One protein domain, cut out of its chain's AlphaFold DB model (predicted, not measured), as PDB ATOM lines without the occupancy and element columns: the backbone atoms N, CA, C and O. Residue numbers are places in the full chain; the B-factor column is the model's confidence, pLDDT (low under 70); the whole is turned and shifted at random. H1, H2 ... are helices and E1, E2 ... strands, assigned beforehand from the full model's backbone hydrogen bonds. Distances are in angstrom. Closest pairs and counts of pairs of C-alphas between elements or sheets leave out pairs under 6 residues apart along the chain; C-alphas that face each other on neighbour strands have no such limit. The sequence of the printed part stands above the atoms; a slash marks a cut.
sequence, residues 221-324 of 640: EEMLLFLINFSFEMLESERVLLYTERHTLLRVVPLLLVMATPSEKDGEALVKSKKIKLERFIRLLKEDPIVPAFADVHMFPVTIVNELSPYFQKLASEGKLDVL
ATOM      1  N   GLU A 221      13.723  24.451  11.682       87.88
ATOM      2  CA  GLU A 221      13.146  23.132  11.387       87.88
ATOM      3  C   GLU A 221      13.977  22.363  10.346       87.88
ATOM      4  O   GLU A 221      14.196  21.164  10.504       87.88
ATOM      5  N   GLU A 222      14.483  23.037   9.309       86.50
ATOM      6  CA  GLU A 222      15.278  22.404   8.251       86.50
ATOM      7  C   GLU A 222      16.627  21.912   8.785       86.50
ATOM      8  O   GLU A 222      16.997  20.764   8.523       86.50
ATOM      9  N   MET A 223      17.309  22.720   9.607       89.50
ATOM     10  CA  MET A 223      18.564  22.324  10.262       89.50
ATOM     11  C   MET A 223      18.365  21.120  11.183       89.50
ATOM     12  O   MET A 223      19.111  20.143  11.125       89.50
ATOM     13  N   LEU A 224      17.325  21.151  12.021       92.69
ATOM     14  CA  LEU A 224      17.041  20.054  12.946       92.69
ATOM     15  C   LEU A 224      16.705  18.764  12.193       92.69
ATOM     16  O   LEU A 224      17.199  17.697  12.554       92.69
ATOM     17  N   LEU A 225      15.909  18.843  11.124       90.94
ATOM     18  CA  LEU A 225      15.598  17.682  10.288       90.94
ATOM     19  C   LEU A 225      16.837  17.138   9.575       90.94
ATOM     20  O   LEU A 225      16.977  15.917   9.473       90.94
ATOM     21  N   PHE A 226      17.736  18.006   9.108       90.25
ATOM     22  CA  PHE A 226      19.022  17.596   8.549       90.25
ATOM     23  C   PHE A 226      19.837  16.799   9.577       90.25
ATOM     24  O   PHE A 226      20.199  15.651   9.306       90.25
ATOM     25  N   LEU A 227      20.023  17.336  10.788       94.88
ATOM     26  CA  LEU A 227      20.789  16.680  11.855       94.88
ATOM     27  C   LEU A 227      20.161  15.361  12.315       94.88
ATOM     28  O   LEU A 227      20.873  14.379  12.533       94.88
ATOM     29  N   ILE A 228      18.831  15.310  12.429       94.75
ATOM     30  CA  ILE A 228      18.097  14.085  12.772       94.75
ATOM     31  C   ILE A 228      18.327  13.017  11.699       94.75
ATOM     32  O   ILE A 228      18.648  11.871  12.022       94.75
ATOM     33  N   ASN A 229      18.173  13.374  10.423       91.56
ATOM     34  CA  ASN A 229      18.330  12.428   9.324       91.56
ATOM     35  C   ASN A 229      19.764  11.916   9.208       91.56
ATOM     36  O   ASN A 229      19.941  10.703   9.095       91.56
ATOM     37  N   PHE A 230      20.752  12.810   9.313       91.94
ATOM     38  CA  PHE A 230      22.165  12.447   9.359       91.94
ATOM     39  C   PHE A 230      22.438  11.469  10.508       91.94
ATOM     40  O   PHE A 230      22.958  10.381  10.281       91.94
ATOM     41  N   SER A 231      22.003  11.801  11.728       95.31
ATOM     42  CA  SER A 231      22.237  10.967  12.915       95.31
ATOM     43  C   SER A 231      21.675   9.556  12.749       95.31
ATOM     44  O   SER A 231      22.350   8.571  13.046       95.31
ATOM     45  N   PHE A 232      20.450   9.432  12.234       93.06
ATOM     46  CA  PHE A 232      19.883   8.113  11.996       93.06
ATOM     47  C   PHE A 232      20.549   7.370  10.829       93.06
ATOM     48  O   PHE A 232      20.656   6.150  10.891       93.06
ATOM     49  N   GLU A 233      20.960   8.052   9.756       90.31
ATOM     50  CA  GLU A 233      21.685   7.406   8.656       90.31
ATOM     51  C   GLU A 233      23.011   6.813   9.144       90.31
ATOM     52  O   GLU A 233      23.332   5.676   8.790       90.31
ATOM     53  N   MET A 234      23.728   7.546   9.998       92.06
ATOM     54  CA  MET A 234      24.974   7.090  10.612       92.06
ATOM     55  C   MET A 234      24.758   5.878  11.527       92.06
ATOM     56  O   MET A 234      25.527   4.921  11.451       92.06
ATOM     57  N   LEU A 235      23.694   5.888  12.340       91.88
ATOM     58  CA  LEU A 235      23.341   4.776  13.230       91.88
ATOM     59  C   LEU A 235      22.885   3.519  12.473       91.88
ATOM     60  O   LEU A 235      23.350   2.427  12.776       91.88
ATOM     61  N   GLU A 236      21.982   3.654  11.500       89.44
ATOM     62  CA  GLU A 236      21.372   2.503  10.811       89.44
ATOM     63  C   GLU A 236      22.274   1.875   9.749       89.44
ATOM     64  O   GLU A 236      22.118   0.699   9.435       89.44
ATOM     65  N   SER A 237      23.190   2.655   9.171       86.50
ATOM     66  CA  SER A 237      24.123   2.164   8.151       86.50
ATOM     67  C   SER A 237      25.455   1.688   8.742       86.50
ATOM     68  O   SER A 237      26.378   1.436   7.973       86.50
ATOM     69  N   GLU A 238      25.583   1.642  10.075       80.75
ATOM     70  CA  GLU A 238      26.822   1.297  10.795       80.75
ATOM     71  C   GLU A 238      28.043   2.114  10.323       80.75
ATOM     72  O   GLU A 238      29.174   1.634  10.267       80.75
ATOM     73  N   ARG A 239      27.831   3.395   9.987       84.31
ATOM     74  CA  ARG A 239      28.881   4.293   9.461       84.31
ATOM     75  C   ARG A 239      29.687   4.994  10.554       84.31
ATOM     76  O   ARG A 239      30.308   6.023  10.311       84.31
ATOM     77  N   VAL A 240      29.649   4.462  11.768       90.88
ATOM     78  CA  VAL A 240      30.326   5.023  12.934       90.88
ATOM     79  C   VAL A 240      31.408   4.052  13.369       90.88
ATOM     80  O   VAL A 240      31.113   2.896  13.660       90.88
ATOM     81  N   LEU A 241      32.658   4.517  13.414       94.44
ATOM     82  CA  LEU A 241      33.769   3.676  13.847       94.44
ATOM     83  C   LEU A 241      33.856   3.615  15.370       94.44
ATOM     84  O   LEU A 241      33.973   2.526  15.925       94.44
ATOM     85  N   LEU A 242      33.806   4.762  16.051       96.06
ATOM     86  CA  LEU A 242      33.997   4.840  17.498       96.06
ATOM     87  C   LEU A 242      32.687   4.610  18.263       96.06
ATOM     88  O   LEU A 242      31.665   5.243  18.001       96.06
ATOM     89  N   TYR A 243      32.721   3.752  19.280       95.50
ATOM     90  CA  TYR A 243      31.562   3.489  20.134       95.50
ATOM     91  C   TYR A 243      31.085   4.756  20.857       95.50
ATOM     92  O   TYR A 243      29.887   4.935  21.068       95.50
ATOM     93  N   THR A 244      32.006   5.668  21.185       95.38
ATOM     94  CA  THR A 244      31.700   6.967  21.797       95.38
ATOM     95  C   THR A 244      30.833   7.824  20.883       95.38
ATOM     96  O   THR A 244      29.852   8.397  21.348       95.38
ATOM     97  N   GLU A 245      31.127   7.847  19.583       96.25
ATOM     98  CA  GLU A 245      30.340   8.554  18.571       96.25
ATOM     99  C   GLU A 245      28.957   7.924  18.394       96.25
ATOM    100  O   GLU A 245      27.959   8.640  18.286       96.25
ATOM    101  N   ARG A 246      28.856   6.591  18.458       95.75
ATOM    102  CA  ARG A 246      27.555   5.908  18.466       95.75
ATOM    103  C   ARG A 246      26.733   6.349  19.676       95.75
ATOM    104  O   ARG A 246      25.555   6.674  19.530       95.75
ATOM    105  N   HIS A 247      27.339   6.380  20.864       96.38
ATOM    106  CA  HIS A 247      26.659   6.817  22.081       96.38
ATOM    107  C   HIS A 247      26.288   8.308  22.025       96.38
ATOM    108  O   HIS A 247      25.186   8.654  22.438       96.38
ATOM    109  N   THR A 248      27.126   9.172  21.440       97.62
ATOM    110  CA  THR A 248      26.809  10.586  21.154       97.62
ATOM    111  C   THR A 248      25.523  10.711  20.337       97.62
ATOM    112  O   THR A 248      24.602  11.415  20.746       97.62
ATOM    113  N   LEU A 249      25.391   9.972  19.228       97.50
ATOM    114  CA  LEU A 249      24.176  10.017  18.406       97.50
ATOM    115  C   LEU A 249      22.935   9.552  19.183       97.50
ATOM    116  O   LEU A 249      21.882  10.187  19.105       97.50
ATOM    117  N   LEU A 250      23.058   8.486  19.979       95.94
ATOM    118  CA  LEU A 250      21.959   7.987  20.811       95.94
ATOM    119  C   LEU A 250      21.494   8.991  21.879       95.94
ATOM    120  O   LEU A 250      20.311   9.002  22.225       95.94
ATOM    121  N   ARG A 251      22.395   9.835  22.396       96.81
ATOM    122  CA  ARG A 251      22.063  10.901  23.356       96.81
ATOM    123  C   ARG A 251      21.464  12.133  22.674       96.81
ATOM    124  O   ARG A 251      20.490  12.697  23.175       96.81
ATOM    125  N   VAL A 252      22.000  12.526  21.517       97.25
ATOM    126  CA  VAL A 252      21.626  13.768  20.815       97.25
ATOM    127  C   VAL A 252      20.324  13.647  20.024       97.25
ATOM    128  O   VAL A 252      19.555  14.606  19.988       97.25
ATOM    129  N   VAL A 253      20.007  12.493  19.427       96.44
ATOM    130  CA  VAL A 253      18.747  12.310  18.673       96.44
ATOM    131  C   VAL A 253      17.494  12.663  19.504       96.44
ATOM    132  O   VAL A 253      16.662  13.428  19.010       96.44
ATOM    133  N   PRO A 254      17.339  12.193  20.761       95.00
ATOM    134  CA  PRO A 254      16.272  12.642  21.659       95.00
ATOM    135  C   PRO A 254      16.207  14.164  21.835       95.00
ATOM    136  O   PRO A 254      15.121  14.741  21.786       95.00
ATOM    137  N   LEU A 255      17.358  14.820  22.010       96.00
ATOM    138  CA  LEU A 255      17.449  16.272  22.173       96.00
ATOM    139  C   LEU A 255      17.001  17.013  20.905       96.00
ATOM    140  O   LEU A 255      16.181  17.927  20.982       96.00
ATOM    141  N   LEU A 256      17.468  16.587  19.730       96.25
ATOM    142  CA  LEU A 256      17.057  17.178  18.454       96.25
ATOM    143  C   LEU A 256      15.545  17.056  18.233       96.25
ATOM    144  O   LEU A 256      14.907  17.990  17.751       96.25
ATOM    145  N   LEU A 257      14.944  15.931  18.631       93.50
ATOM    146  CA  LEU A 257      13.496  15.735  18.548       93.50
ATOM    147  C   LEU A 257      12.725  16.626  19.516       93.50
ATOM    148  O   LEU A 257      11.675  17.149  19.147       93.50
ATOM    149  N   VAL A 258      13.236  16.837  20.730       93.06
ATOM    150  CA  VAL A 258      12.679  17.821  21.669       93.06
ATOM    151  C   VAL A 258      12.687  19.217  21.052       93.06
ATOM    152  O   VAL A 258      11.681  19.920  21.119       93.06
ATOM    153  N   MET A 259      13.796  19.609  20.424       93.50
ATOM    154  CA  MET A 259      13.920  20.911  19.770       93.50
ATOM    155  C   MET A 259      12.989  21.043  18.560       93.50
ATOM    156  O   MET A 259      12.386  22.096  18.375       93.50
ATOM    157  N   ALA A 260      12.824  19.973  17.779       92.50
ATOM    158  CA  ALA A 260      11.939  19.949  16.617       92.50
ATOM    159  C   ALA A 260      10.448  19.900  17.000       92.50
ATOM    160  O   ALA A 260       9.591  20.211  16.180       92.50
ATOM    161  N   THR A 261      10.112  19.525  18.240       91.62
ATOM    162  CA  THR A 261       8.725  19.394  18.719       91.62
ATOM    163  C   THR A 261       8.420  20.344  19.881       91.62
ATOM    164  O   THR A 261       8.093  19.898  20.986       91.62
ATOM    165  N   PRO A 262       8.507  21.675  19.677       89.88
ATOM    166  CA  PRO A 262       8.371  22.611  20.779       89.88
ATOM    167  C   PRO A 262       6.954  22.648  21.370       89.88
ATOM    168  O   PRO A 262       6.808  22.920  22.563       89.88
ATOM    169  N   SER A 263       5.933  22.322  20.567       91.56
ATOM    170  CA  SER A 263       4.549  22.119  20.998       91.56
ATOM    171  C   SER A 263       3.959  20.805  20.465       91.56
ATOM    172  O   SER A 263       4.488  20.188  19.536       91.56
ATOM    173  N   GLU A 264       2.812  20.386  21.012       91.62
ATOM    174  CA  GLU A 264       2.069  19.223  20.499       91.62
ATOM    175  C   GLU A 264       1.674  19.375  19.024       91.62
ATOM    176  O   GLU A 264       1.711  18.402  18.271       91.62
ATOM    177  N   LYS A 265       1.295  20.592  18.604       91.69
ATOM    178  CA  LYS A 265       0.850  20.863  17.230       91.69
ATOM    179  C   LYS A 265       1.989  20.682  16.237       91.69
ATOM    180  O   LYS A 265       1.770  20.098  15.178       91.69
ATOM    181  N   ASP A 266       3.183  21.138  16.602       88.94
ATOM    182  CA  ASP A 266       4.374  21.031  15.758       88.94
ATOM    183  C   ASP A 266       4.796  19.568  15.615       88.94
ATOM    184  O   ASP A 266       5.004  19.084  14.501       88.94
ATOM    185  N   GLY A 267       4.799  18.815  16.723       88.44
ATOM    186  CA  GLY A 267       5.057  17.374  16.690       88.44
ATOM    187  C   GLY A 267       4.051  16.608  15.830       88.44
ATOM    188  O   GLY A 267       4.435  15.798  14.982       88.44
ATOM    189  N   GLU A 268       2.757  16.911  15.957       90.50
ATOM    190  CA  GLU A 268       1.738  16.330  15.084       90.50
ATOM    191  C   GLU A 268       1.937  16.709  13.611       90.50
ATOM    192  O   GLU A 268       1.742  15.860  12.740       90.50
ATOM    193  N   ALA A 269       2.311  17.955  13.310       91.38
ATOM    194  CA  ALA A 269       2.546  18.418  11.945       91.38
ATOM    195  C   ALA A 269       3.750  17.715  11.300       91.38
ATOM    196  O   ALA A 269       3.656  17.264  10.154       91.38
ATOM    197  N   LEU A 270       4.852  17.543  12.035       89.06
ATOM    198  CA  LEU A 270       6.054  16.844  11.567       89.06
ATOM    199  C   LEU A 270       5.794  15.364  11.268       89.06
ATOM    200  O   LEU A 270       6.242  14.844  10.242       89.06
ATOM    201  N   VAL A 271       5.018  14.694  12.122       88.00
ATOM    202  CA  VAL A 271       4.646  13.289  11.909       88.00
ATOM    203  C   VAL A 271       3.623  13.153  10.773       88.00
ATOM    204  O   VAL A 271       3.799  12.309   9.892       88.00
ATOM    205  N   LYS A 272       2.594  14.014  10.708       88.94
ATOM    206  CA  LYS A 272       1.587  13.999   9.622       88.94
ATOM    207  C   LYS A 272       2.208  14.288   8.253       88.94
ATOM    208  O   LYS A 272       1.831  13.656   7.268       88.94
ATOM    209  N   SER A 273       3.175  15.202   8.192       88.00
ATOM    210  CA  SER A 273       3.924  15.524   6.970       88.00
ATOM    211  C   SER A 273       4.970  14.468   6.591       88.00
ATOM    212  O   SER A 273       5.587  14.583   5.534       88.00
ATOM    213  N   LYS A 274       5.150  13.418   7.410       86.88
ATOM    214  CA  LYS A 274       6.134  12.337   7.225       86.88
ATOM    215  C   LYS A 274       7.588  12.818   7.153       86.88
ATOM    216  O   LYS A 274       8.443  12.080   6.662       86.88
ATOM    217  N   LYS A 275       7.875  14.022   7.660       83.06
ATOM    218  CA  LYS A 275       9.240  14.554   7.788       83.06
ATOM    219  C   LYS A 275      10.043  13.772   8.831       83.06
ATOM    220  O   LYS A 275      11.234  13.559   8.652       83.06
ATOM    221  N   ILE A 276       9.367  13.277   9.873       85.19
ATOM    222  CA  ILE A 276       9.934  12.384  10.889       85.19
ATOM    223  C   ILE A 276       9.102  11.102  10.947       85.19
ATOM    224  O   ILE A 276       7.875  11.141  11.038       85.19
ATOM    225  N   LYS A 277       9.779   9.951  10.912       87.69
ATOM    226  CA  LYS A 277       9.159   8.633  11.101       87.69
ATOM    227  C   LYS A 277       9.206   8.263  12.580       87.69
ATOM    228  O   LYS A 277      10.248   7.827  13.068       87.69
ATOM    229  N   LEU A 278       8.091   8.437  13.285       86.50
ATOM    230  CA  LEU A 278       8.009   8.186  14.727       86.50
ATOM    231  C   LEU A 278       8.398   6.742  15.089       86.50
ATOM    232  O   LEU A 278       9.051   6.515  16.104       86.50
ATOM    233  N   GLU A 279       8.081   5.768  14.235       88.50
ATOM    234  CA  GLU A 279       8.418   4.357  14.446       88.50
ATOM    235  C   GLU A 279       9.932   4.115  14.470       88.50
ATOM    236  O   GLU A 279      10.404   3.266  15.225       88.50
ATOM    237  N   ARG A 280      10.691   4.874  13.668       90.50
ATOM    238  CA  ARG A 280      12.163   4.819  13.624       90.50
ATOM    239  C   ARG A 280      12.745   5.247  14.968       90.50
ATOM    240  O   ARG A 280      13.620   4.585  15.511       90.50
ATOM    241  N   PHE A 281      12.193   6.315  15.538       88.81
ATOM    242  CA  PHE A 281      12.615   6.825  16.834       88.81
ATOM    243  C   PHE A 281      12.218   5.910  17.995       88.81
ATOM    244  O   PHE A 281      13.048   5.601  18.844       88.81
ATOM    245  N   ILE A 282      10.970   5.428  18.020       89.25
ATOM    246  CA  ILE A 282      10.517   4.489  19.058       89.25
ATOM    247  C   ILE A 282      11.371   3.218  19.035       89.25
ATOM    248  O   ILE A 282      11.677   2.680  20.095       89.25
ATOM    249  N   ARG A 283      11.771   2.744  17.848       90.25
ATOM    250  CA  ARG A 283      12.693   1.611  17.724       90.25
ATOM    251  C   ARG A 283      14.043   1.914  18.370       90.25
ATOM    252  O   ARG A 283      14.460   1.130  19.207       90.25
ATOM    253  N   LEU A 284      14.652   3.059  18.061       90.12
ATOM    254  CA  LEU A 284      15.926   3.477  18.655       90.12
ATOM    255  C   LEU A 284      15.851   3.532  20.189       90.12
ATOM    256  O   LEU A 284      16.696   2.963  20.869       90.12
ATOM    257  N   LEU A 285      14.798   4.142  20.746       89.06
ATOM    258  CA  LEU A 285      14.592   4.192  22.201       89.06
ATOM    259  C   LEU A 285      14.378   2.814  22.840       89.06
ATOM    260  O   LEU A 285      14.665   2.631  24.022       89.06
ATOM    261  N   LYS A 286      13.808   1.869  22.087       88.12
ATOM    262  CA  LYS A 286      13.618   0.491  22.538       88.12
ATOM    263  C   LYS A 286      14.910  -0.296  22.453       88.12
ATOM    264  O   LYS A 286      15.171  -1.044  23.370       88.12
ATOM    265  N   GLU A 287      15.697  -0.162  21.396       88.62
ATOM    266  CA  GLU A 287      16.949  -0.908  21.232       88.62
ATOM    267  C   GLU A 287      18.004  -0.471  22.257       88.62
ATOM    268  O   GLU A 287      18.638  -1.328  22.871       88.62
ATOM    269  N   ASP A 288      18.095   0.837  22.525       90.00
ATOM    270  CA  ASP A 288      19.061   1.435  23.452       90.00
ATOM    271  C   ASP A 288      18.364   2.239  24.576       90.00
ATOM    272  O   ASP A 288      18.435   3.472  24.622       90.00
ATOM    273  N   PRO A 289      17.674   1.572  25.525       89.75
ATOM    274  CA  PRO A 289      16.917   2.254  26.579       89.75
ATOM    275  C   PRO A 289      17.813   2.947  27.617       89.75
ATOM    276  O   PRO A 289      17.352   3.831  28.345       89.75
ATOM    277  N   ILE A 290      19.079   2.535  27.713       92.25
ATOM    278  CA  ILE A 290      20.111   3.143  28.557       92.25
ATOM    279  C   ILE A 290      21.323   3.415  27.687       92.25
ATOM    280  O   ILE A 290      21.803   2.520  26.990       92.25
ATOM    281  N   VAL A 291      21.859   4.623  27.807       93.56
ATOM    282  CA  VAL A 291      23.052   5.041  27.079       93.56
ATOM    283  C   VAL A 291      24.088   5.537  28.087       93.56
ATOM    284  O   VAL A 291      23.724   6.249  29.035       93.56
ATOM    285  N   PRO A 292      25.374   5.176  27.933       94.88
ATOM    286  CA  PRO A 292      26.433   5.788  28.725       94.88
ATOM    287  C   PRO A 292      26.455   7.302  28.535       94.88
ATOM    288  O   PRO A 292      26.189   7.775  27.438       94.88
ATOM    289  N   ALA A 293      26.746   8.070  29.584       93.25
ATOM    290  CA  ALA A 293      26.876   9.526  29.497       93.25
ATOM    291  C   ALA A 293      28.331   9.948  29.717       93.25
ATOM    292  O   ALA A 293      28.965  10.472  28.808       93.25
ATOM    293  N   PHE A 294      28.870   9.673  30.906       91.75
ATOM    294  CA  PHE A 294      30.255   9.979  31.254       91.75
ATOM    295  C   PHE A 294      30.710   9.106  32.426       91.75
ATOM    296  O   PHE A 294      30.066   9.116  33.472       91.75
ATOM    297  N   ALA A 295      31.811   8.367  32.269       90.56
ATOM    298  CA  ALA A 295      32.331   7.453  33.293       90.56
ATOM    299  C   ALA A 295      31.248   6.498  33.860       90.56
ATOM    300  O   ALA A 295      30.703   5.677  33.123       90.56
ATOM    301  N   ASP A 296      30.920   6.601  35.152       92.12
ATOM    302  CA  ASP A 296      29.887   5.817  35.849       92.12
ATOM    303  C   ASP A 296      28.467   6.411  35.745       92.12
ATOM    304  O   ASP A 296      27.499   5.846  36.266       92.12
ATOM    305  N   VAL A 297      28.316   7.533  35.038       92.69
ATOM    306  CA  VAL A 297      27.035   8.192  34.777       92.69
ATOM    307  C   VAL A 297      26.407   7.637  33.502       92.69
ATOM    308  O   VAL A 297      27.027   7.575  32.440       92.69
ATOM    309  N   HIS A 298      25.129   7.288  33.601       93.62
ATOM    310  CA  HIS A 298      24.288   6.858  32.489       93.62
ATOM    311  C   HIS A 298      23.051   7.751  32.382       93.62
ATOM    312  O   HIS A 298      22.700   8.473  33.321       93.62
ATOM    313  N   MET A 299      22.383   7.694  31.235       93.31
ATOM    314  CA  MET A 299      21.131   8.401  31.000       93.31
ATOM    315  C   MET A 299      20.111   7.523  30.287       93.31
ATOM    316  O   MET A 299      20.448   6.518  29.661       93.31
ATOM    317  N   PHE A 300      18.850   7.932  30.394       93.31
ATOM    318  CA  PHE A 300      17.735   7.306  29.702       93.31
ATOM    319  C   PHE A 300      17.254   8.278  28.620       93.31
ATOM    320  O   PHE A 300      16.666   9.308  28.964       93.31
ATOM    321  N   PRO A 301      17.463   7.974  27.329       93.12
ATOM    322  CA  PRO A 301      16.968   8.790  26.217       93.12
ATOM    323  C   PRO A 301      15.484   9.174  26.337       93.12
ATOM    324  O   PRO A 301      15.088  10.289  25.999       93.12
ATOM    325  N   VAL A 302      14.662   8.280  26.900       90.81
ATOM    326  CA  VAL A 302      13.232   8.524  27.136       90.81
ATOM    327  C   VAL A 302      12.967   9.658  28.142       90.81
ATOM    328  O   VAL A 302      11.985  10.382  27.997       90.81
ATOM    329  N   THR A 303      13.842   9.866  29.134       90.75
ATOM    330  CA  THR A 303      13.722  10.974  30.097       90.75
ATOM    331  C   THR A 303      13.820  12.320  29.396       90.75
ATOM    332  O   THR A 303      13.046  13.217  29.710       90.75
ATOM    333  N   ILE A 304      14.730  12.448  28.427       92.44
ATOM    334  CA  ILE A 304      14.961  13.698  27.692       92.44
ATOM    335  C   ILE A 304      13.674  14.112  26.974       92.44
ATOM    336  O   ILE A 304      13.193  15.229  27.154       92.44
ATOM    337  N   VAL A 305      13.061  13.196  26.216       91.94
ATOM    338  CA  VAL A 305      11.820  13.504  25.487       91.94
ATOM    339  C   VAL A 305      10.619  13.703  26.409       91.94
ATOM    340  O   VAL A 305       9.837  14.622  26.181       91.94
ATOM    341  N   ASN A 306      10.485  12.899  27.468       89.25
ATOM    342  CA  ASN A 306       9.350  12.995  28.386       89.25
ATOM    343  C   ASN A 306       9.397  14.254  29.255       89.25
ATOM    344  O   ASN A 306       8.355  14.829  29.546       89.25
ATOM    345  N   GLU A 307      10.573  14.695  29.695       90.31
ATOM    346  CA  GLU A 307      10.673  15.883  30.545       90.31
ATOM    347  C   GLU A 307      10.647  17.186  29.731       90.31
ATOM    348  O   GLU A 307      10.155  18.194  30.233       90.31
ATOM    349  N   LEU A 308      11.128  17.179  28.480       91.19
ATOM    350  CA  LEU A 308      11.355  18.413  27.716       91.19
ATOM    351  C   LEU A 308      10.391  18.656  26.543       91.19
ATOM    352  O   LEU A 308      10.354  19.777  26.023       91.19
ATOM    353  N   SER A 309       9.614  17.657  26.104       91.75
ATOM    354  CA  SER A 309       8.672  17.809  24.984       91.75
ATOM    355  C   SER A 309       7.220  17.511  25.384       91.75
ATOM    356  O   SER A 309       6.881  16.359  25.675       91.75
ATOM    357  N   PRO A 310       6.317  18.511  25.305       92.31
ATOM    358  CA  PRO A 310       4.882  18.306  25.519       92.31
ATOM    359  C   PRO A 310       4.275  17.266  24.566       92.31
ATOM    360  O   PRO A 310       3.382  16.507  24.940       92.31
ATOM    361  N   TYR A 311       4.789  17.184  23.334       92.31
ATOM    362  CA  TYR A 311       4.330  16.207  22.348       92.31
ATOM    363  C   TYR A 311       4.574  14.764  22.813       92.31
ATOM    364  O   TYR A 311       3.671  13.926  22.755       92.31
ATOM    365  N   PHE A 312       5.773  14.468  23.320       90.81
ATOM    366  CA  PHE A 312       6.093  13.128  23.815       90.81
ATOM    367  C   PHE A 312       5.402  12.815  25.149       90.81
ATOM    368  O   PHE A 312       4.997  11.672  25.351       90.81
ATOM    369  N   GLN A 313       5.151  13.819  25.999       91.56
ATOM    370  CA  GLN A 313       4.306  13.663  27.194       91.56
ATOM    371  C   GLN A 313       2.887  13.199  26.837       91.56
ATOM    372  O   GLN A 313       2.362  12.276  27.463       91.56
ATOM    373  N   LYS A 314       2.285  13.783  25.794       91.56
ATOM    374  CA  LYS A 314       0.994  13.333  25.258       91.56
ATOM    375  C   LYS A 314       1.063  11.916  24.691       91.56
ATOM    376  O   LYS A 314       0.199  11.095  24.977       91.56
ATOM    377  N   LEU A 315       2.092  11.587  23.908       89.25
ATOM    378  CA  LEU A 315       2.245  10.224  23.382       89.25
ATOM    379  C   LEU A 315       2.393   9.181  24.497       89.25
ATOM    380  O   LEU A 315       1.866   8.074  24.371       89.25
ATOM    381  N   ALA A 316       3.096   9.527  25.575       87.62
ATOM    382  CA  ALA A 316       3.221   8.683  26.753       87.62
ATOM    383  C   ALA A 316       1.872   8.508  27.469       87.62
ATOM    384  O   ALA A 316       1.499   7.377  27.777       87.62
ATOM    385  N   SER A 317       1.104   9.586  27.672       87.50
ATOM    386  CA  SER A 317      -0.213   9.511  28.329       87.50
ATOM    387  C   SER A 317      -1.261   8.754  27.503       87.50
ATOM    388  O   SER A 317      -2.124   8.085  28.066       87.50
ATOM    389  N   GLU A 318      -1.147   8.778  26.174       88.81
ATOM    390  CA  GLU A 318      -1.970   7.995  25.244       88.81
ATOM    391  C   GLU A 318      -1.510   6.528  25.093       88.81
ATOM    392  O   GLU A 318      -2.112   5.772  24.330       88.81
ATOM    393  N   GLY A 319      -0.432   6.112  25.772       82.88
ATOM    394  CA  GLY A 319       0.121   4.755  25.680       82.88
ATOM    395  C   GLY A 319       0.784   4.428  24.335       82.88
ATOM    396  O   GLY A 319       1.018   3.261  24.024       82.88
ATOM    397  N   LYS A 320       1.088   5.442  23.516       84.38
ATOM    398  CA  LYS A 320       1.733   5.288  22.200       84.38
ATOM    399  C   LYS A 320       3.261   5.249  22.289       84.38
ATOM    400  O   LYS A 320       3.906   4.721  21.385       84.38
ATOM    401  N   LEU A 321       3.836   5.769  23.375       83.00
ATOM    402  CA  LEU A 321       5.261   5.660  23.694       83.00
ATOM    403  C   LEU A 321       5.494   4.515  24.699       83.00
ATOM    404  O   LEU A 321       5.624   4.739  25.897       83.00
ATOM    405  N   ASP A 322       5.540   3.274  24.207       76.44
ATOM    406  CA  ASP A 322       5.830   2.071  25.017       76.44
ATOM    407  C   ASP A 322       7.345   1.913  25.258       76.44
ATOM    408  O   ASP A 322       7.974   0.979  24.759       76.44
ATOM    409  N   VAL A 323       7.952   2.874  25.960       74.44
ATOM    410  CA  VAL A 323       9.359   2.827  26.387       74.44
ATOM    411  C   VAL A 323       9.389   2.954  27.905       74.44
ATOM    412  O   VAL A 323       9.144   4.023  28.458       74.44
ATOM    413  N   LEU A 324       9.643   1.834  28.581       69.00
ATOM    414  CA  LEU A 324       9.664   1.756  30.041       69.00
ATOM    415  C   LEU A 324      11.073   1.996  30.574       69.00
ATOM    416  O   LEU A 324      12.055   1.545  29.981       69.00
TER     417      LEU A 324
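Overview. This is residues 221 to 324 of the 640 residues of the protein "DUF1394 domain-containing protein" of Chara braunii (UniProt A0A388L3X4). A small strand hairpin, E1 and E2, sits at one end of a helical body built round the long helix H2, with H1 folded back along it and the shorter H5 along another side. H3 and H6 meet at the other end, and H4 lies beside H2. The printed part has 104 residues, in the order H1 H2 H3 H4 E1 E2 H5 H6; the sheet is antiparallel and the class is mostly helix. It is compact, with a radius of gyration of the C-alphas of 13.3 A and spans of 36 by 27 by 18 A.

Along the chain. Strand E1 is residues 291 to 294, from C-alpha 291 at (23.052, 5.041, 27.079), and E2 is 297 to 299. Helix H2, residues 243 to 260, measures 25.9 A, with a kink of 28 degrees near residue 254. H1, residues 221 to 236, measures 22.2 A from C-alpha 221 at (13.146, 23.132, 11.387). H3 is 264 to 272, H4 278 to 287, H5 301 to 308, and H6 310 to 317.

Arrangement. E1 and E2 form a hairpin, with N 291 and O 299 3.0 A apart, within hydrogen-bond range. The closest C-alphas of E1 and H2, His 247 and Val 291, are 6.4 A apart. H1 and H2, a helical hairpin, touch at Ser 231 and Leu 249, C-alphas 5.9 A apart, at a shallow tilt of 31 degrees, opposite ways. H2 touches H5 with residues 250 to 258 alone, closest C-alphas Val 258 and Val 305, 5.8 A, at a shallow tilt of 26 degrees, the same way. H3 and H6 touch, about perpendicular at 80 degrees, closest C-alphas Glu 264 and Tyr 311, 4.2 A. H5 and H6 touch only at the corner. H4 is close to but not clearly touching H2, closest C-alphas Leu 250 and Leu 284, 7.8 A. Every O i to N i+4 pair is within hydrogen-bond range in H1, H3, H4 and H6; H2 has 12 of 14 and H5 3 of 4.

Size, cuts and confidence. The C-alphas farthest apart, of Ser 273 and Asp 296, are 40.0 A apart. The printed part has no cut and no long link. Mean pLDDT of the printed part is 90.6; residue 324 is under 70.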